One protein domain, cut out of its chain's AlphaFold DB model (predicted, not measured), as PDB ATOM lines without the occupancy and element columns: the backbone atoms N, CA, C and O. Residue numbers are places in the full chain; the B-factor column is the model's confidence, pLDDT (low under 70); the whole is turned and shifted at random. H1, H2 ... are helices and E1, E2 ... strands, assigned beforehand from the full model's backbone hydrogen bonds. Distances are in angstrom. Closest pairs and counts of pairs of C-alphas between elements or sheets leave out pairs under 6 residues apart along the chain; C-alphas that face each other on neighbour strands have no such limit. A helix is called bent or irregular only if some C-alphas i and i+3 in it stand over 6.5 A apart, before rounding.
ATOM      1  N   LYS A 314     244.350 301.996 145.809       61.62
ATOM      2  CA  LYS A 314     245.014 302.570 146.980       61.62
ATOM      3  C   LYS A 314     246.003 303.626 146.507       61.62
ATOM      4  O   LYS A 314     246.825 303.329 145.644       61.62
ATOM      5  N   ILE A 315     245.898 304.836 147.052       64.12
ATOM      6  CA  ILE A 315     246.866 305.916 146.831       64.12
ATOM      7  C   ILE A 315     248.038 305.697 147.793       64.12
ATOM      8  O   ILE A 315     247.825 305.522 148.991       64.12
ATOM      9  N   ILE A 316     249.261 305.687 147.266       67.00
ATOM     10  CA  ILE A 316     250.489 305.697 148.068       67.00
ATOM     11  C   ILE A 316     250.976 307.147 148.157       67.00
ATOM     12  O   ILE A 316     251.428 307.707 147.161       67.00
ATOM     13  N   ASP A 317     250.859 307.731 149.346       65.12
ATOM     14  CA  ASP A 317     251.105 309.146 149.660       65.12
ATOM     15  C   ASP A 317     252.360 309.388 150.523       65.12
ATOM     16  O   ASP A 317     252.728 310.532 150.766       65.12
ATOM     17  N   ASN A 318     253.056 308.329 150.958       71.19
ATOM     18  CA  ASN A 318     254.309 308.424 151.720       71.19
ATOM     19  C   ASN A 318     255.345 307.374 151.251       71.19
ATOM     20  O   ASN A 318     254.995 306.238 150.916       71.19
ATOM     21  N   ILE A 319     256.630 307.746 151.277       70.81
ATOM     22  CA  ILE A 319     257.807 306.903 151.011       70.81
ATOM     23  C   ILE A 319     257.811 305.611 151.840       70.81
ATOM     24  O   ILE A 319     258.116 304.558 151.281       70.81
ATOM     25  N   LYS A 320     257.451 305.647 153.134       74.00
ATOM     26  CA  LYS A 320     257.416 304.430 153.979       74.00
ATOM     27  C   LYS A 320     256.443 303.388 153.411       74.00
ATOM     28  O   LYS A 320     256.807 302.230 153.224       74.00
ATOM     29  N   LYS A 321     255.236 303.822 153.026       71.88
ATOM     30  CA  LYS A 321     254.243 302.957 152.364       71.88
ATOM     31  C   LYS A 321     254.775 302.439 151.025       71.88
ATOM     32  O   LYS A 321     254.630 301.254 150.745       71.88
ATOM     33  N   LEU A 322     255.416 303.292 150.219       73.31
ATOM     34  CA  LEU A 322     256.011 302.883 148.942       73.31
ATOM     35  C   LEU A 322     257.060 301.779 149.128       73.31
ATOM     36  O   LEU A 322     256.984 300.766 148.437       73.31
ATOM     37  N   LYS A 323     257.989 301.936 150.080       74.56
ATOM     38  CA  LYS A 323     259.015 300.927 150.394       74.56
ATOM     39  C   LYS A 323     258.393 299.586 150.801       74.56
ATOM     40  O   LYS A 323     258.807 298.558 150.274       74.56
ATOM     41  N   ASN A 324     257.341 299.599 151.624       72.56
ATOM     42  CA  ASN A 324     256.622 298.377 152.003       72.56
ATOM     43  C   ASN A 324     255.948 297.697 150.799       72.56
ATOM     44  O   ASN A 324     255.979 296.481 150.671       72.56
ATOM     45  N   TYR A 325     255.364 298.451 149.864       68.94
ATOM     46  CA  TYR A 325     254.768 297.845 148.664       68.94
ATOM     47  C   TYR A 325     255.788 297.290 147.684       68.94
ATOM     48  O   TYR A 325     255.518 296.291 147.019       68.94
ATOM     49  N   VAL A 326     256.949 297.931 147.608       67.25
ATOM     50  CA  VAL A 326     258.091 297.464 146.826       67.25
ATOM     51  C   VAL A 326     258.685 296.180 147.417       67.25
ATOM     52  O   VAL A 326     259.107 295.313 146.651       67.25
ATOM     53  N   SER A 327     258.680 296.018 148.745       63.94
ATOM     54  CA  SER A 327     259.196 294.812 149.405       63.94
ATOM     55  C   SER A 327     258.274 293.591 149.260       63.94
ATOM     56  O   SER A 327     258.767 292.461 149.223       63.94
ATOM     57  N   PHE A 328     256.957 293.776 149.079       56.78
ATOM     58  CA  PHE A 328     256.042 292.675 148.751       56.78
ATOM     59  C   PHE A 328     256.386 292.061 147.376       56.78
ATOM     60  O   PHE A 328     256.081 292.617 146.321       56.78
ATOM     61  N   LYS A 329     257.010 290.872 147.409       57.78
ATOM     62  CA  LYS A 329     257.587 290.063 146.310       57.78
ATOM     63  C   LYS A 329     256.619 289.686 145.162       57.78
ATOM     64  O   LYS A 329     256.418 288.508 144.878       57.78
ATOM     65  N   LYS A 330     256.027 290.639 144.441       61.25
ATOM     66  CA  LYS A 330     255.298 290.351 143.191       61.25
ATOM     67  C   LYS A 330     256.171 290.625 141.979       61.25
ATOM     68  O   LYS A 330     256.834 291.653 141.900       61.25
ATOM     69  N   LYS A 331     256.174 289.690 141.025       73.06
ATOM     70  CA  LYS A 331     257.066 289.751 139.862       73.06
ATOM     71  C   LYS A 331     256.451 290.461 138.661       73.06
ATOM     72  O   LYS A 331     257.217 290.966 137.863       73.06
ATOM     73  N   ILE A 332     255.126 290.551 138.513       77.31
ATOM     74  CA  ILE A 332     254.496 291.155 137.321       77.31
ATOM     75  C   ILE A 332     253.833 292.501 137.640       77.31
ATOM     76  O   ILE A 332     252.982 292.588 138.527       77.31
ATOM     77  N   PHE A 333     254.168 293.524 136.850       80.94
ATOM     78  CA  PHE A 333     253.656 294.888 136.961       80.94
ATOM     79  C   PHE A 333     253.076 295.376 135.641       80.94
ATOM     80  O   PHE A 333     253.731 295.323 134.600       80.94
ATOM     81  N   VAL A 334     251.878 295.954 135.687       84.44
ATOM     82  CA  VAL A 334     251.465 296.880 134.625       84.44
ATOM     83  C   VAL A 334     252.051 298.252 134.899       84.44
ATOM     84  O   VAL A 334     251.872 298.752 136.001       84.44
ATOM     85  N   ILE A 335     252.690 298.862 133.904       86.25
ATOM     86  CA  ILE A 335     253.212 300.225 133.976       86.25
ATOM     87  C   ILE A 335     252.396 301.167 133.087       86.25
ATOM     88  O   ILE A 335     252.077 300.872 131.933       86.25
ATOM     89  N   SER A 336     252.037 302.328 133.627       84.81
ATOM     90  CA  SER A 336     251.469 303.450 132.876       84.81
ATOM     91  C   SER A 336     251.887 304.766 133.525       84.81
ATOM     92  O   SER A 336     251.979 304.851 134.749       84.81
ATOM     93  N   LEU A 337     252.156 305.781 132.704       82.50
ATOM     94  CA  LEU A 337     252.636 307.083 133.164       82.50
ATOM     95  C   LEU A 337     251.510 308.116 133.171       82.50
ATOM     96  O   LEU A 337     250.731 308.203 132.218       82.50
ATOM     97  N   HIS A 338     251.478 308.933 134.219       79.31
ATOM     98  CA  HIS A 338     250.753 310.199 134.249       79.31
ATOM     99  C   HIS A 338     251.725 311.312 133.899       79.31
ATOM    100  O   HIS A 338     252.746 311.472 134.562       79.31
ATOM    101  N   LEU A 339     251.423 312.049 132.835       78.06
ATOM    102  CA  LEU A 339     252.278 313.084 132.272       78.06
ATOM    103  C   LEU A 339     251.620 314.464 132.363       78.06
ATOM    104  O   LEU A 339     250.411 314.604 132.146       78.06
ATOM    105  N   LYS A 340     252.442 315.486 132.615       71.50
ATOM    106  CA  LYS A 340     252.102 316.901 132.412       71.50
ATOM    107  C   LYS A 340     252.569 317.338 131.024       71.50
ATOM    108  O   LYS A 340     253.600 316.866 130.552       71.50
ATOM    109  N   ASN A 341     251.849 318.290 130.428       62.19
ATOM    110  CA  ASN A 341     252.108 318.896 129.113       62.19
ATOM    111  C   ASN A 341     251.843 317.977 127.902       62.19
ATOM    112  O   ASN A 341     251.932 316.755 127.974       62.19
ATOM    113  N   ILE A 342     251.473 318.589 126.770       53.88
ATOM    114  CA  ILE A 342     251.082 317.883 125.531       53.88
ATOM    115  C   ILE A 342     252.274 317.723 124.567       53.88
ATOM    116  O   ILE A 342     252.239 316.865 123.687       53.88
ATOM    117  N   ASP A 343     253.346 318.504 124.740       60.00
ATOM    118  CA  ASP A 343     254.525 318.453 123.871       60.00
ATOM    119  C   ASP A 343     255.567 317.440 124.370       60.00
ATOM    120  O   ASP A 343     256.037 317.522 125.502       60.00
ATOM    121  N   PHE A 344     255.955 316.498 123.506       58.16
ATOM    122  CA  PHE A 344     256.832 315.357 123.807       58.16
ATOM    123  C   PHE A 344     258.184 315.776 124.403       58.16
ATOM    124  O   PHE A 344     258.743 315.085 125.264       58.16
ATOM    125  N   ASN A 345     258.705 316.925 123.973       59.50
ATOM    126  CA  ASN A 345     259.972 317.454 124.472       59.50
ATOM    127  C   ASN A 345     259.851 317.916 125.933       59.50
ATOM    128  O   ASN A 345     260.730 317.598 126.733       59.50
ATOM    129  N   ASN A 346     258.706 318.499 126.304       62.28
ATOM    130  CA  ASN A 346     258.457 319.133 127.604       62.28
ATOM    131  C   ASN A 346     257.547 318.301 128.531       62.28
ATOM    132  O   ASN A 346     257.018 318.823 129.516       62.28
ATOM    133  N   MET A 347     257.331 317.018 128.218       75.69
ATOM    134  CA  MET A 347     256.584 316.093 129.077       75.69
ATOM    135  C   MET A 347     257.381 315.743 130.335       75.69
ATOM    136  O   MET A 347     258.506 315.242 130.235       75.69
ATOM    137  N   SER A 348     256.755 315.925 131.499       76.69
ATOM    138  CA  SER A 348     257.264 315.490 132.803       76.69
ATOM    139  C   SER A 348     256.334 314.456 133.437       76.69
ATOM    140  O   SER A 348     255.132 314.432 133.162       76.69
ATOM    141  N   ILE A 349     256.896 313.565 134.257       81.69
ATOM    142  CA  ILE A 349     256.119 312.541 134.957       81.69
ATOM    143  C   ILE A 349     255.470 313.201 136.177       81.69
ATOM    144  O   ILE A 349     256.161 313.707 137.053       81.69
ATOM    145  N   CYS A 350     254.142 313.172 136.244       72.88
ATOM    146  CA  CYS A 350     253.389 313.478 137.460       72.88
ATOM    147  C   CYS A 350     253.350 312.268 138.395       72.88
ATOM    148  O   CYS A 350     253.367 312.429 139.610       72.88
ATOM    149  N   GLY A 351     253.347 311.055 137.833       72.25
ATOM    150  CA  GLY A 351     253.609 309.825 138.577       72.25
ATOM    151  C   GLY A 351     253.188 308.550 137.842       72.25
ATOM    152  O   GLY A 351     253.032 308.559 136.616       72.25
ATOM    153  N   LEU A 352     253.079 307.430 138.568       75.62
ATOM    154  CA  LEU A 352     253.089 306.086 137.987       75.62
ATOM    155  C   LEU A 352     251.940 305.204 138.494       75.62
ATOM    156  O   LEU A 352     251.646 305.116 139.683       75.62
ATOM    157  N   VAL A 353     251.315 304.475 137.573       75.38
ATOM    158  CA  VAL A 353     250.276 303.493 137.904       75.38
ATOM    159  C   VAL A 353     250.856 302.095 137.833       75.38
ATOM    160  O   VAL A 353     251.368 301.708 136.781       75.38
ATOM    161  N   PHE A 354     250.709 301.342 138.928       73.81
ATOM    162  CA  PHE A 354     251.106 299.943 139.013       73.81
ATOM    163  C   PHE A 354     249.905 299.035 139.291       73.81
ATOM    164  O   PHE A 354     249.053 299.292 140.141       73.81
ATOM    165  N   SER A 355     249.823 297.919 138.573       68.50
ATOM    166  CA  SER A 355     248.853 296.864 138.882       68.50
ATOM    167  C   SER A 355     249.568 295.537 139.054       68.50
ATOM    168  O   SER A 355     250.435 295.205 138.248       68.50
ATOM    169  N   THR A 356     249.170 294.786 140.083       66.00
ATOM    170  CA  THR A 356     249.674 293.434 140.374       66.00
ATOM    171  C   THR A 356     248.604 292.374 140.086       66.00
ATOM    172  O   THR A 356     247.448 292.721 139.828       66.00
ATOM    173  N   GLU A 357     248.973 291.088 140.121       57.22
ATOM    174  CA  GLU A 357     248.216 289.995 139.485       57.22
ATOM    175  C   GLU A 357     246.756 289.775 139.953       57.22
ATOM    176  O   GLU A 357     245.962 289.201 139.206       57.22
ATOM    177  N   ASN A 358     246.344 290.318 141.110       54.38
ATOM    178  CA  ASN A 358     245.031 290.049 141.728       54.38
ATOM    179  C   ASN A 358     243.998 291.188 141.568       54.38
ATOM    180  O   ASN A 358     243.104 291.304 142.399       54.38
ATOM    181  N   ASN A 359     244.130 292.090 140.583       47.69
ATOM    182  CA  ASN A 359     243.276 293.296 140.447       47.69
ATOM    183  C   ASN A 359     243.218 294.201 141.703       47.69
ATOM    184  O   ASN A 359     242.402 295.115 141.773       47.69
ATOM    185  N   LYS A 360     244.097 293.993 142.691       49.31
ATOM    186  CA  LYS A 360     244.336 294.950 143.775       49.31
ATOM    187  C   LYS A 360     245.276 296.019 143.209       49.31
ATOM    188  O   LYS A 360     246.466 295.761 143.005       49.31
ATOM    189  N   HIS A 361     244.698 297.157 142.833       52.06
ATOM    190  CA  HIS A 361     245.378 298.248 142.136       52.06
ATOM    191  C   HIS A 361     246.135 299.139 143.124       52.06
ATOM    192  O   HIS A 361     245.576 299.562 144.138       52.06
ATOM    193  N   TRP A 362     247.387 299.460 142.795       52.72
ATOM    194  CA  TRP A 362     248.222 300.366 143.577       52.72
ATOM    195  C   TRP A 362     248.536 301.583 142.726       52.72
ATOM    196  O   TRP A 362     249.230 301.529 141.712       52.72
ATOM    197  N   TYR A 363     247.959 302.701 143.121       50.72
ATOM    198  CA  TYR A 363     248.143 303.963 142.450       50.72
ATOM    199  C   TYR A 363     249.212 304.744 143.214       50.72
ATOM    200  O   TYR A 363     249.001 305.138 144.358       50.72
ATOM    201  N   CYS A 364     250.384 304.925 142.612       51.03
ATOM    202  CA  CYS A 364     251.480 305.659 143.230       51.03
ATOM    203  C   CYS A 364     251.578 307.020 142.552       51.03
ATOM    204  O   CYS A 364     252.210 307.153 141.501       51.03
ATOM    205  N   LEU A 365     250.915 308.035 143.107       55.75
ATOM    206  CA  LEU A 365     250.945 309.343 142.474       55.75
ATOM    207  C   LEU A 365     250.923 310.499 143.460       55.75
ATOM    208  O   LEU A 365     250.081 310.591 144.347       55.75
ATOM    209  N   ASN A 366     251.865 311.396 143.198       51.03
ATOM    210  CA  ASN A 366     252.005 312.718 143.754       51.03
ATOM    211  C   ASN A 366     250.985 313.697 143.131       51.03
ATOM    212  O   ASN A 366     251.369 314.626 142.422       51.03
ATOM    213  N   THR A 367     249.678 313.480 143.307       46.41
ATOM    214  CA  THR A 367     248.672 314.484 142.903       46.41
ATOM    215  C   THR A 367     247.445 314.467 143.820       46.41
ATOM    216  O   THR A 367     246.922 313.383 144.090       46.41
ATOM    217  N   PRO A 368     246.944 315.639 144.255       42.66
ATOM    218  CA  PRO A 368     245.900 315.752 145.270       42.66
ATOM    219  C   PRO A 368     244.515 315.322 144.760       42.66
ATOM    220  O   PRO A 368     244.201 315.423 143.571       42.66
ATOM    221  N   LYS A 369     243.637 314.908 145.688       42.06
ATOM    222  CA  LYS A 369     242.183 314.899 145.451       42.06
ATOM    223  C   LYS A 369     241.717 316.341 145.174       42.06
ATOM    224  O   LYS A 369     242.151 317.235 145.896       42.06
ATOM    225  N   PRO A 370     240.748 316.584 144.274       39.38
ATOM    226  CA  PRO A 370     240.136 317.905 144.113       39.38
ATOM    227  C   PRO A 370     239.253 318.361 145.299       39.38
ATOM    228  O   PRO A 370     238.382 319.197 145.101       39.38
ATOM    229  N   ALA A 371     239.411 317.817 146.516       38.84
ATOM    230  CA  ALA A 371     238.496 318.135 147.622       38.84
ATOM    231  C   ALA A 371     239.047 317.999 149.058       38.84
ATOM    232  O   ALA A 371     238.268 318.144 149.991       38.84
ATOM    233  N   LYS A 372     240.340 317.727 149.293       36.16
ATOM    234  CA  LYS A 372     240.903 317.794 150.657       36.16
ATOM    235  C   LYS A 372     242.307 318.399 150.624       36.16
ATOM    236  O   LYS A 372     243.238 317.773 150.121       36.16
ATOM    237  N   LYS A 373     242.423 319.637 151.117       39.16
ATOM    238  CA  LYS A 373     243.689 320.264 151.522       39.16
ATOM    239  C   LYS A 373     244.279 319.389 152.642       39.16
ATOM    240  O   LYS A 373     243.540 319.134 153.580       39.16
ATOM    241  N   SER A 374     245.542 318.961 152.504       38.81
ATOM    242  CA  SER A 374     246.391 318.202 153.465       38.81
ATOM    243  C   SER A 374     246.777 316.752 153.085       38.81
ATOM    244  O   SER A 374     246.531 315.788 153.799       38.81
ATOM    245  N   SER A 375     247.483 316.556 151.966       43.81
ATOM    246  CA  SER A 375     248.370 315.378 151.850       43.81
ATOM    247  C   SER A 375     249.688 315.789 151.203       43.81
ATOM    248  O   SER A 375     249.693 316.442 150.161       43.81
ATOM    249  N   SER A 376     250.800 315.473 151.871       48.12
ATOM    250  CA  SER A 376     252.166 315.810 151.467       48.12
ATOM    251  C   SER A 376     252.472 315.294 150.059       48.12
ATOM    252  O   SER A 376     252.415 314.094 149.792       48.12
ATOM    253  N   ILE A 377     252.804 316.213 149.159       55.31
ATOM    254  CA  ILE A 377     253.176 315.960 147.764       55.31
ATOM    255  C   ILE A 377     254.566 315.291 147.739       55.31
ATOM    256  O   ILE A 377     255.564 315.917 148.079       55.31
ATOM    257  N   LEU A 378     254.656 314.011 147.360       62.28
ATOM    258  CA  LEU A 378     255.932 313.286 147.242       62.28
ATOM    259  C   LEU A 378     256.725 313.719 146.003       62.28
ATOM    260  O   LEU A 378     256.259 313.535 144.882       62.28
ATOM    261  N   ASN A 379     257.966 314.184 146.166       73.88
ATOM    262  CA  ASN A 379     258.824 314.513 145.023       73.88
ATOM    263  C   ASN A 379     258.973 313.307 144.063       73.88
ATOM    264  O   ASN A 379     259.346 312.201 144.466       73.88
ATOM    265  N   ILE A 380     258.699 313.528 142.769       77.25
ATOM    266  CA  ILE A 380     258.776 312.495 141.727       77.25
ATOM    267  C   ILE A 380     260.165 311.860 141.648       77.25
ATOM    268  O   ILE A 380     260.286 310.666 141.381       77.25
ATOM    269  N   GLN A 381     261.211 312.638 141.915       80.88
ATOM    270  CA  GLN A 381     262.590 312.175 141.857       80.88
ATOM    271  C   GLN A 381     262.870 311.137 142.951       80.88
ATOM    272  O   GLN A 381     263.453 310.092 142.666       80.88
ATOM    273  N   SER A 382     262.340 311.348 144.160       80.44
ATOM    274  CA  SER A 382     262.414 310.390 145.269       80.44
ATOM    275  C   SER A 382     261.633 309.106 144.971       80.44
ATOM    276  O   SER A 382     262.123 308.007 145.233       80.44
ATOM    277  N   ILE A 383     260.445 309.219 144.363       80.88
ATOM    278  CA  ILE A 383     259.649 308.057 143.927       80.88
ATOM    279  C   ILE A 383     260.429 307.233 142.894       80.88
ATOM    280  O   ILE A 383     260.547 306.014 143.020       80.88
ATOM    281  N   LEU A 384     260.966 307.894 141.868       85.38
ATOM    282  CA  LEU A 384     261.718 307.245 140.798       85.38
ATOM    283  C   LEU A 384     263.014 306.614 141.309       85.38
ATOM    284  O   LEU A 384     263.346 305.523 140.857       85.38
ATOM    285  N   HIS A 385     263.697 307.231 142.276       86.81
ATOM    286  CA  HIS A 385     264.871 306.653 142.930       86.81
ATOM    287  C   HIS A 385     264.542 305.315 143.611       86.81
ATOM    288  O   HIS A 385     265.218 304.318 143.374       86.81
ATOM    289  N   ILE A 386     263.448 305.256 144.379       83.94
ATOM    290  CA  ILE A 386     262.994 304.025 145.054       83.94
ATOM    291  C   ILE A 386     262.572 302.950 144.045       83.94
ATOM    292  O   ILE A 386     262.817 301.764 144.253       83.94
ATOM    293  N   LEU A 387     261.933 303.348 142.943       85.44
ATOM    294  CA  LEU A 387     261.454 302.415 141.922       85.44
ATOM    295  C   LEU A 387     262.536 301.983 140.930       85.44
ATOM    296  O   LEU A 387     262.347 300.978 140.243       85.44
ATOM    297  N   LYS A 388     263.657 302.705 140.832       90.00
ATOM    298  CA  LYS A 388     264.723 302.437 139.859       90.00
ATOM    299  C   LYS A 388     265.216 300.981 139.907       90.00
ATOM    300  O   LYS A 388     265.180 300.353 138.847       90.00
ATOM    301  N   PRO A 389     265.534 300.372 141.069       89.06
ATOM    302  CA  PRO A 389     265.948 298.965 141.130       89.06
ATOM    303  C   PRO A 389     264.905 297.987 140.564       89.06
ATOM    304  O   PRO A 389     265.256 296.989 139.938       89.06
ATOM    305  N   ILE A 390     263.609 298.283 140.721       86.00
ATOM    306  CA  ILE A 390     262.526 297.463 140.160       86.00
ATOM    307  C   ILE A 390     262.433 297.666 138.651       86.00
ATOM    308  O   ILE A 390     262.352 296.700 137.889       86.00
ATOM    309  N   LEU A 391     262.420 298.923 138.205       89.25
ATOM    310  CA  LEU A 391     262.254 299.292 136.802       89.25
ATOM    311  C   LEU A 391     263.423 298.792 135.941       89.25
ATOM    312  O   LEU A 391     263.182 298.332 134.825       89.25
ATOM    313  N   GLU A 392     264.648 298.790 136.469       92.56
ATOM    314  CA  GLU A 392     265.865 298.353 135.768       92.56
ATOM    315  C   GLU A 392     266.188 296.857 135.933       92.56
ATOM    316  O   GLU A 392     267.131 296.354 135.324       92.56
ATOM    317  N   SER A 393     265.395 296.107 136.703       89.56
ATOM    318  CA  SER A 393     265.626 294.675 136.934       89.56
ATOM    319  C   SER A 393     264.804 293.777 136.004       89.56
ATOM    320  O   SER A 393     263.607 293.985 135.804       89.56
ATOM    321  N   ASN A 394     265.433 292.720 135.477       88.81
ATOM    322  CA  ASN A 394     264.757 291.663 134.712       88.81
ATOM    323  C   ASN A 394     263.935 290.708 135.596       88.81
ATOM    324  O   ASN A 394     263.080 289.998 135.077       88.81
ATOM    325  N   LYS A 395     264.149 290.705 136.924       87.69
ATOM    326  CA  LYS A 395     263.379 289.871 137.869       87.69
ATOM    327  C   LYS A 395     261.919 290.321 137.970       87.69
ATOM    328  O   LYS A 395     261.041 289.516 138.273       87.69
ATOM    329  N   TYR A 396     261.670 291.602 137.707       86.75
ATOM    330  CA  TYR A 396     260.337 292.181 137.671       86.75
ATOM    331  C   TYR A 396     259.901 292.353 136.217       86.75
ATOM    332  O   TYR A 396     260.554 293.046 135.440       86.75
ATOM    333  N   LEU A 397     258.793 291.730 135.854       90.19
ATOM    334  CA  LEU A 397     258.223 291.666 134.522       90.19
ATOM    335  C   LEU A 397     257.214 292.799 134.311       90.19
ATOM    336  O   LEU A 397     256.346 293.037 135.150       90.19
ATOM    337  N   LYS A 398     257.323 293.517 133.195       91.56
ATOM    338  CA  LYS A 398     256.554 294.725 132.890       91.56
ATOM    339  C   LYS A 398     255.629 294.499 131.703       91.56
ATOM    340  O   LYS A 398     256.025 293.973 130.662       91.56
ATOM    341  N   ILE A 399     254.401 294.964 131.875       91.81
ATOM    342  CA  ILE A 399     253.297 294.922 130.919       91.81
ATOM    343  C   ILE A 399     252.808 296.354 130.719       91.81
ATOM    344  O   ILE A 399     252.763 297.135 131.665       91.81
ATOM    345  N   GLY A 400     252.388 296.722 129.517       89.38
ATOM    346  CA  GLY A 400     251.898 298.073 129.280       89.38
ATOM    347  C   GLY A 400     251.362 298.281 127.877       89.38
ATOM    348  O   GLY A 400     251.308 297.364 127.059       89.38
ATOM    349  N   LYS A 401     250.960 299.518 127.605       87.56
ATOM    350  CA  LYS A 401     250.583 299.996 126.275       87.56
ATOM    351  C   LYS A 401     251.648 300.990 125.826       87.56
ATOM    352  O   LYS A 401     251.885 301.960 126.540       87.56
ATOM    353  N   ASN A 402     252.246 300.772 124.655       87.31
ATOM    354  CA  ASN A 402     253.292 301.644 124.115       87.31
ATOM    355  C   ASN A 402     254.484 301.811 125.081       87.31
ATOM    356  O   ASN A 402     254.892 302.917 125.436       87.31
ATOM    357  N   ILE A 403     255.048 300.696 125.532       92.12
ATOM    358  CA  ILE A 403     256.181 300.648 126.454       92.12
ATOM    359  C   ILE A 403     257.405 301.349 125.869       92.12
ATOM    360  O   ILE A 403     258.144 301.969 126.624       92.12
ATOM    361  N   LYS A 404     257.607 301.329 124.545       92.69
ATOM    362  CA  LYS A 404     258.704 302.082 123.915       92.69
ATOM    363  C   LYS A 404     258.635 303.573 124.270       92.69
ATOM    364  O   LYS A 404     259.640 304.179 124.621       92.69
ATOM    365  N   PHE A 405     257.436 304.158 124.250       88.56
ATOM    366  CA  PHE A 405     257.223 305.535 124.697       88.56
ATOM    367  C   PHE A 405     257.530 305.713 126.192       88.56
ATOM    368  O   PHE A 405     258.256 306.635 126.557       88.56
ATOM    369  N   ILE A 406     257.045 304.804 127.044       89.50
ATOM    370  CA  ILE A 406     257.332 304.810 128.490       89.50
ATOM    371  C   ILE A 406     258.848 304.746 128.745       89.50
ATOM    372  O   ILE A 406     259.360 305.490 129.578       89.50
ATOM    373  N   PHE A 407     259.572 303.917 127.989       92.56
ATOM    374  CA  PHE A 407     261.028 303.802 128.038       92.56
ATOM    375  C   PHE A 407     261.701 305.150 127.758       92.56
ATOM    376  O   PHE A 407     262.560 305.565 128.531       92.56
ATOM    377  N   HIS A 408     261.304 305.866 126.698       89.69
ATOM    378  CA  HIS A 408     261.872 307.184 126.385       89.69
ATOM    379  C   HIS A 408     261.645 308.206 127.494       89.69
ATOM    380  O   HIS A 408     262.557 308.964 127.820       89.69
ATOM    381  N   ILE A 409     260.451 308.223 128.089       88.81
ATOM    382  CA  ILE A 409     260.149 309.150 129.178       88.81
ATOM    383  C   ILE A 409     260.980 308.817 130.422       88.81
ATOM    384  O   ILE A 409     261.591 309.719 130.984       88.81
ATOM    385  N   LEU A 410     261.072 307.542 130.817       90.50
ATOM    386  CA  LEU A 410     261.897 307.114 131.956       90.50
ATOM    387  C   LEU A 410     263.391 307.374 131.730       90.50
ATOM    388  O   LEU A 410     264.098 307.733 132.672       90.50
ATOM    389  N   LYS A 411     263.871 307.278 130.484       89.50
ATOM    390  CA  LYS A 411     265.275 307.551 130.163       89.50
ATOM    391  C   LYS A 411     265.677 309.000 130.453       89.50
ATOM    392  O   LYS A 411     266.819 309.217 130.843       89.50
ATOM    393  N   LYS A 412     264.747 309.965 130.362       86.69
ATOM    394  CA  LYS A 412     264.986 311.365 130.777       86.69
ATOM    395  C   LYS A 412     265.339 311.498 132.268       86.69
ATOM    396  O   LYS A 412     265.948 312.486 132.649       86.69
ATOM    397  N   TYR A 413     264.976 310.508 133.085       88.31
ATOM    398  CA  TYR A 413     265.262 310.439 134.521       88.31
ATOM    399  C   TYR A 413     266.369 309.421 134.845       88.31
ATOM    400  O   TYR A 413     266.424 308.903 135.956       88.31
ATOM    401  N   ASN A 414     267.232 309.089 133.876       90.31
ATOM    402  CA  ASN A 414     268.320 308.116 134.032       90.31
ATOM    403  C   ASN A 414     267.853 306.721 134.491       90.31
ATOM    404  O   ASN A 414     268.560 306.036 135.233       90.31
ATOM    405  N   ILE A 415     266.668 306.297 134.029       91.94
ATOM    406  CA  ILE A 415     266.113 304.959 134.263       91.94
ATOM    407  C   ILE A 415     266.021 304.204 132.937       91.94
ATOM    408  O   ILE A 415     265.405 304.657 131.971       91.94
ATOM    409  N   THR A 416     266.611 303.016 132.899       92.12
ATOM    410  CA  THR A 416     266.603 302.111 131.750       92.12
ATOM    411  C   THR A 416     265.635 300.966 132.009       92.12
ATOM    412  O   THR A 416     265.980 299.978 132.646       92.12
ATOM    413  N   LEU A 417     264.407 301.086 131.504       93.56
ATOM    414  CA  LEU A 417     263.362 300.091 131.742       93.56
ATOM    415  C   LEU A 417     263.766 298.703 131.201       93.56
ATOM    416  O   LEU A 417     264.004 298.544 130.002       93.56
ATOM    417  N   ARG A 418     263.799 297.694 132.080       92.19
ATOM    418  CA  ARG A 418     264.097 296.286 131.761       92.19
ATOM    419  C   ARG A 418     262.951 295.357 132.169       92.19
ATOM    420  O   ARG A 418     261.979 295.805 132.776       92.19
ATOM    421  N   GLY A 419     263.047 294.067 131.837       91.62
ATOM    422  CA  GLY A 419     262.021 293.066 132.157       91.62
ATOM    423  C   GLY A 419     260.708 293.245 131.390       91.62
ATOM    424  O   GLY A 419     259.648 292.924 131.905       91.62
ATOM    425  N   ILE A 420     260.732 293.810 130.183       95.12
ATOM    426  CA  ILE A 420     259.520 294.000 129.374       95.12
ATOM    427  C   ILE A 420     259.067 292.640 128.834       95.12
ATOM    428  O   ILE A 420     259.832 291.985 128.137       95.12
ATOM    429  N   ILE A 421     257.827 292.235 129.127       94.69
ATOM    430  CA  ILE A 421     257.267 290.956 128.650       94.69
ATOM    431  C   ILE A 421     256.053 291.121 127.735       94.69
ATOM    432  O   ILE A 421     255.639 290.163 127.088       94.69
ATOM    433  N   PHE A 422     255.433 292.305 127.704       94.31
ATOM    434  CA  PHE A 422     254.185 292.480 126.969       94.31
ATOM    435  C   PHE A 422     253.868 293.933 126.623       94.31
ATOM    436  O   PHE A 422     253.791 294.783 127.510       94.31
ATOM    437  N   ASP A 423     253.544 294.186 125.356       93.19
ATOM    438  CA  ASP A 423     253.009 295.462 124.885       93.19
ATOM    439  C   ASP A 423     251.686 295.256 124.135       93.19
ATOM    440  O   ASP A 423     251.599 294.465 123.193       93.19
ATOM    441  N   VAL A 424     250.648 295.992 124.543       89.62
ATOM    442  CA  VAL A 424     249.309 295.929 123.940       89.62
ATOM    443  C   VAL A 424     249.312 296.293 122.450       89.62
ATOM    444  O   VAL A 424     248.586 295.659 121.688       89.62
ATOM    445  N   LEU A 425     250.091 297.292 122.020       86.12
ATOM    446  CA  LEU A 425     250.141 297.725 120.618       86.12
ATOM    447  C   LEU A 425     250.876 296.710 119.742       86.12
ATOM    448  O   LEU A 425     250.418 296.402 118.645       86.12
ATOM    449  N   THR A 436     238.441 288.197 114.702       49.88
ATOM    450  CA  THR A 436     237.399 288.535 115.696       49.88
ATOM    451  C   THR A 436     237.991 289.100 116.993       49.88
ATOM    452  O   THR A 436     237.510 290.118 117.488       49.88
ATOM    453  N   PHE A 437     239.093 288.521 117.480       52.03
ATOM    454  CA  PHE A 437     239.900 289.063 118.588       52.03
ATOM    455  C   PHE A 437     240.481 290.450 118.266       52.03
ATOM    456  O   PHE A 437     240.545 291.300 119.146       52.03
ATOM    457  N   TYR A 438     240.827 290.729 117.001       56.97
ATOM    458  CA  TYR A 438     241.254 292.065 116.572       56.97
ATOM    459  C   TYR A 438     240.116 293.087 116.671       56.97
ATOM    460  O   TYR A 438     240.348 294.199 117.130       56.97
ATOM    461  N   ILE A 439     238.882 292.733 116.293       55.38
ATOM    462  CA  ILE A 439     237.722 293.627 116.455       55.38
ATOM    463  C   ILE A 439     237.454 293.885 117.945       55.38
ATOM    464  O   ILE A 439     237.181 295.021 118.324       55.38
ATOM    465  N   GLU A 440     237.585 292.867 118.802       54.94
ATOM    466  CA  GLU A 440     237.492 293.039 120.256       54.94
ATOM    467  C   GLU A 440     238.591 293.958 120.805       54.94
ATOM    468  O   GLU A 440     238.276 294.906 121.524       54.94
ATOM    469  N   LEU A 441     239.857 293.734 120.435       59.38
ATOM    470  CA  LEU A 441     240.990 294.577 120.826       59.38
ATOM    471  C   LEU A 441     240.841 296.006 120.299       59.38
ATOM    472  O   LEU A 441     241.013 296.953 121.055       59.38
ATOM    473  N   LYS A 442     240.454 296.182 119.032       62.22
ATOM    474  CA  LYS A 442     240.231 297.488 118.401       62.22
ATOM    475  C   LYS A 442     239.107 298.255 119.085       62.22
ATOM    476  O   LYS A 442     239.282 299.425 119.397       62.22
ATOM    477  N   ASN A 443     237.980 297.602 119.364       55.81
ATOM    478  CA  ASN A 443     236.865 298.217 120.084       55.81
ATOM    479  C   ASN A 443     237.248 298.569 121.528       55.81
ATOM    480  O   ASN A 443     236.759 299.563 122.061       55.81
ATOM    481  N   LEU A 444     238.115 297.774 122.161       55.06
ATOM    482  CA  LEU A 444     238.651 298.060 123.490       55.06
ATOM    483  C   LEU A 444     239.660 299.216 123.472       55.06
ATOM    484  O   LEU A 444     239.590 300.057 124.356       55.06
ATOM    485  N   ILE A 445     240.538 299.311 122.470       60.53
ATOM    486  CA  ILE A 445     241.553 300.370 122.337       60.53
ATOM    487  C   ILE A 445     240.907 301.702 121.904       60.53
ATOM    488  O   ILE A 445     241.077 302.714 122.582       60.53
ATOM    489  N   GLN A 446     240.073 301.703 120.854       55.69
ATOM    490  CA  GLN A 446     239.404 302.910 120.330       55.69
ATOM    491  C   GLN A 446     238.409 303.541 121.313       55.69
ATOM    492  O   GLN A 446     238.114 304.728 121.218       55.69
ATOM    493  N   LYS A 447     237.882 302.777 122.279       48.31
ATOM    494  CA  LYS A 447     236.982 303.310 123.313       48.31
ATOM    495  C   LYS A 447     237.696 304.253 124.296       48.31
ATOM    496  O   LYS A 447     237.012 305.024 124.971       48.31
ATOM    497  N   TYR A 448     239.032 304.219 124.367       47.72
ATOM    498  CA  TYR A 448     239.826 304.978 125.343       47.72
ATOM    499  C   TYR A 448     240.883 305.922 124.733       47.72
ATOM    500  O   TYR A 448     241.466 306.716 125.470       47.72
ATOM    501  N   GLU A 449     241.057 305.945 123.407       46.53
ATOM    502  CA  GLU A 449     241.910 306.916 122.699       46.53
ATOM    503  C   GLU A 449     241.240 308.300 122.613       46.53
ATOM    504  O   GLU A 449     240.495 308.613 121.688       46.53
ATOM    505  N   ASN A 450     241.498 309.156 123.601       49.22
ATOM    506  CA  ASN A 450     241.153 310.579 123.568       49.22
ATOM    507  C   ASN A 450     242.417 311.410 123.820       49.22
ATOM    508  O   ASN A 450     243.255 310.992 124.609       49.22
ATOM    509  N   LYS A 451     242.504 312.625 123.255       47.22
ATOM    510  CA  LYS A 451     243.667 313.549 123.311       47.22
ATOM    511  C   LYS A 451     244.256 313.862 124.711       47.22
ATOM    512  O   LYS A 451     245.339 314.421 124.785       47.22
ATOM    513  N   ASN A 452     243.600 313.441 125.798       53.12
ATOM    514  CA  ASN A 452     244.030 313.624 127.194       53.12
ATOM    515  C   ASN A 452     244.362 312.275 127.878       53.12
ATOM    516  O   ASN A 452     244.058 312.090 129.056       53.12
ATOM    517  N   GLU A 453     244.867 311.287 127.127       63.25
ATOM    518  CA  GLU A 453     245.078 309.907 127.605       63.25
ATOM    519  C   GLU A 453     246.110 309.814 128.739       63.25
ATOM    520  O   GLU A 453     245.922 309.024 129.658       63.25
ATOM    521  N   TYR A 454     247.143 310.660 128.707       65.44
ATOM    522  CA  TYR A 454     248.229 310.672 129.694       65.44
ATOM    523  C   TYR A 454     248.082 311.736 130.782       65.44
ATOM    524  O   TYR A 454     248.856 311.717 131.728       65.44
ATOM    525  N   SER A 455     247.119 312.657 130.669       66.81
ATOM    526  CA  SER A 455     246.925 313.746 131.638       66.81
ATOM    527  C   SER A 455     245.742 313.523 132.582       66.81
ATOM    528  O   SER A 455     245.686 314.126 133.651       66.81
ATOM    529  N   ASN A 456     244.793 312.652 132.214       71.75
ATOM    530  CA  ASN A 456     243.620 312.334 133.024       71.75
ATOM    531  C   ASN A 456     243.808 311.002 133.767       71.75
ATOM    532  O   ASN A 456     243.765 309.932 133.157       71.75
ATOM    533  N   LEU A 457     243.938 311.093 135.090       69.88
ATOM    534  CA  LEU A 457     244.095 309.973 136.016       69.88
ATOM    535  C   LEU A 457     243.131 308.805 135.742       69.88
ATOM    536  O   LEU A 457     243.581 307.686 135.482       69.88
ATOM    537  N   ASP A 458     241.819 309.050 135.734       70.62
ATOM    538  CA  ASP A 458     240.821 307.988 135.544       70.62
ATOM    539  C   ASP A 458     241.038 307.209 134.246       70.62
ATOM    540  O   ASP A 458     240.756 306.010 134.175       70.62
ATOM    541  N   LYS A 459     241.503 307.882 133.188       72.88
ATOM    542  CA  LYS A 459     241.812 307.233 131.909       72.88
ATOM    543  C   LYS A 459     243.069 306.378 132.010       72.88
ATOM    544  O   LYS A 459     243.056 305.259 131.505       72.88
ATOM    545  N   ILE A 460     244.104 306.853 132.696       74.44
ATOM    546  CA  ILE A 460     245.363 306.120 132.881       74.44
ATOM    547  C   ILE A 460     245.122 304.830 133.670       74.44
ATOM    548  O   ILE A 460     245.534 303.764 133.217       74.44
ATOM    549  N   ILE A 461     244.383 304.885 134.787       74.31
ATOM    550  CA  ILE A 461     244.013 303.679 135.553       74.31
ATOM    551  C   ILE A 461     243.216 302.708 134.675       74.31
ATOM    552  O   ILE A 461     243.511 301.513 134.628       74.31
ATOM    553  N   LYS A 462     242.217 303.208 133.934       74.25
ATOM    554  CA  LYS A 462     241.417 302.371 133.024       74.25
ATOM    555  C   LYS A 462     242.288 301.693 131.965       74.25
ATOM    556  O   LYS A 462     242.067 300.518 131.677       74.25
ATOM    557  N   ASN A 463     243.281 302.397 131.432       75.31
ATOM    558  CA  ASN A 463     244.216 301.875 130.441       75.31
ATOM    559  C   ASN A 463     245.188 300.841 131.017       75.31
ATOM    560  O   ASN A 463     245.413 299.808 130.383       75.31
ATOM    561  N   ALA A 464     245.719 301.065 132.220       78.12
ATOM    562  CA  ALA A 464     246.546 300.082 132.918       78.12
ATOM    563  C   ALA A 464     245.748 298.787 133.160       78.12
ATOM    564  O   ALA A 464     246.165 297.690 132.779       78.12
ATOM    565  N   ASN A 465     244.521 298.914 133.665       75.62
ATOM    566  CA  ASN A 465     243.626 297.779 133.891       75.62
ATOM    567  C   ASN A 465     243.267 297.050 132.598       75.62
ATOM    568  O   ASN A 465     243.191 295.820 132.563       75.62
ATOM    569  N   LEU A 466     243.046 297.800 131.520       78.00
ATOM    570  CA  LEU A 466     242.807 297.224 130.210       78.00
ATOM    571  C   LEU A 466     244.032 296.445 129.715       78.00
ATOM    572  O   LEU A 466     243.868 295.333 129.219       78.00
ATOM    573  N   SER A 467     245.237 296.985 129.900       83.38
ATOM    574  CA  SER A 467     246.490 296.327 129.515       83.38
ATOM    575  C   SER A 467     246.662 294.989 130.235       83.38
ATOM    576  O   SER A 467     246.939 293.983 129.583       83.38
ATOM    577  N   TYR A 468     246.377 294.934 131.544       83.12
ATOM    578  CA  TYR A 468     246.385 293.675 132.299       83.12
ATOM    579  C   TYR A 468     245.357 292.666 131.768       83.12
ATOM    580  O   TYR A 468     245.669 291.503 131.520       83.12
ATOM    581  N   LYS A 469     244.113 293.111 131.537       80.19
ATOM    582  CA  LYS A 469     243.045 292.248 131.004       80.19
ATOM    583  C   LYS A 469     243.399 291.683 129.633       80.19
ATOM    584  O   LYS A 469     243.115 290.518 129.363       80.19
ATOM    585  N   ILE A 470     243.998 292.500 128.769       84.31
ATOM    586  CA  ILE A 470     244.461 292.078 127.446       84.31
ATOM    587  C   ILE A 470     245.595 291.057 127.584       84.31
ATOM    588  O   ILE A 470     245.537 290.022 126.924       84.31
ATOM    589  N   PHE A 471     246.556 291.282 128.482       87.44
ATOM    590  CA  PHE A 471     247.610 290.314 128.790       87.44
ATOM    591  C   PHE A 471     247.040 288.956 129.221       87.44
ATOM    592  O   PHE A 471     247.357 287.938 128.607       87.44
ATOM    593  N   ILE A 472     246.125 288.922 130.194       85.12
ATOM    594  CA  ILE A 472     245.503 287.667 130.649       85.12
ATOM    595  C   ILE A 472     244.733 286.976 129.520       85.12
ATOM    596  O   ILE A 472     244.907 285.778 129.299       85.12
ATOM    597  N   LYS A 473     243.938 287.721 128.743       83.81
ATOM    598  CA  LYS A 473     243.232 287.162 127.582       83.81
ATOM    599  C   LYS A 473     244.187 286.605 126.525       83.81
ATOM    600  O   LYS A 473     243.893 285.571 125.931       83.81
ATOM    601  N   SER A 474     245.325 287.258 126.299       86.75
ATOM    602  CA  SER A 474     246.316 286.808 125.319       86.75
ATOM    603  C   SER A 474     246.905 285.438 125.665       86.75
ATOM    604  O   SER A 474     247.167 284.653 124.756       86.75
ATOM    605  N   LYS A 475     247.003 285.083 126.959       87.44
ATOM    606  CA  LYS A 475     247.460 283.753 127.397       87.44
ATOM    607  C   LYS A 475     246.582 282.632 126.825       87.44
ATOM    608  O   LYS A 475     247.107 281.606 126.407       87.44
ATOM    609  N   ILE A 476     245.263 282.833 126.745       85.94
ATOM    610  CA  ILE A 476     244.320 281.854 126.167       85.94
ATOM    611  C   ILE A 476     244.581 281.667 124.669       85.94
ATOM    612  O   ILE A 476     244.564 280.543 124.172       85.94
TER     613      ILE A 476
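AT A GLANCE: This is residues 314 to 425 and 436 to 476 of the 865 residues of the protein "DNA polymerase I" of Buchnera aphidicola (Cinara tujafilina) (UniProt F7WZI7). A strongly twisted sheet of five strands stands between helices, with the long H5 over one face and H2 and H3 packed on the other side. H1 is side by side with H2, toward the E3 edge of the sheet, H4 is beside H5 and off the sheet, and residues 369 to 374 of the loop between E3 and H2 stick out. The printed part has 153 residues, mixed in class, in the order H1 E1 E2 E3 H2 E4 H3 E5 H4 H5. The sheet is mixed, in the order E3 E2 E1 E4 E5. The whole is compact, with a radius of gyration of the C-alphas of 15.2 A and spans of 48 by 34 by 30 A.

IN THESE COORDINATES: The strands are E1, residues 332 to 340, 26.3 A, beginning at C-alpha 332 (254.496, 291.155, 137.321); E2, 348 to 355, 21.3 A; E3, 361 to 365; E4, 397 to 400; and E5, 420 to 423. The helices are H1, 319 to 327, from C-alpha 319 (257.807, 306.903, 151.011); H2, 380 to 391, 14.5 A; H3, 403 to 411; H4, 436 to 446, 15.2 A; and H5, 457 to 476, 29.8 A, ending at C-alpha 476 (244.320, 281.854, 126.167). H2 is irregular, with C-alphas 386 and 389 7.1 A apart.

HOW THE PARTS SIT: E1, E2 and E3 form a meander of two hairpins, each strand the antiparallel neighbour of the one before, with N 338 and O 351 2.9 A apart and N 354 and O 362 3.2 A apart. E4 is parallel to E1, with N 335 and O 399 at 2.8 A, and to E5, with N 421 and O 398 at 2.9 A. H5 is on the sheet, 8.4 A high, over E2 and E1, and runs only just along the strands, at 27 degrees to E1 on the local plane; its closest C-alphas to E1 are Ala 464 and Ser 336, 6.0 A. H2 is on the opposite face, 9.5 A high, slantwise to the strands at 43 degrees to E2 on the local plane. H3 is on the sheet but over none of its strands. E4, H3 and E5 form a strand-helix-strand unit, two parallel neighbours joined through a helix, with a right-handed crossover. H1 and H2 only just touch, with 3 pairs of C-alphas within 8 A; the closest are Lys 323 and Ile 386, 7.3 A. H4 and H5 are close but not clearly touching. Every O i to N i+4 pair is within hydrogen-bond range in H1, H3 and H4; in H2 6 of 8 are, in H5 15 of 16.

THE WHOLE: The C-alphas farthest apart, Ser 374 and Thr 436, are 48.9 A apart. Residues 426 to 435 are not printed, a gap of 16.5 A between C-alphas 425 and 436. The link from E3 to H2 is long. Mean pLDDT of the printed part is 72.1; 61 residues are under 70, among them 355 to 378 and 436 to 455.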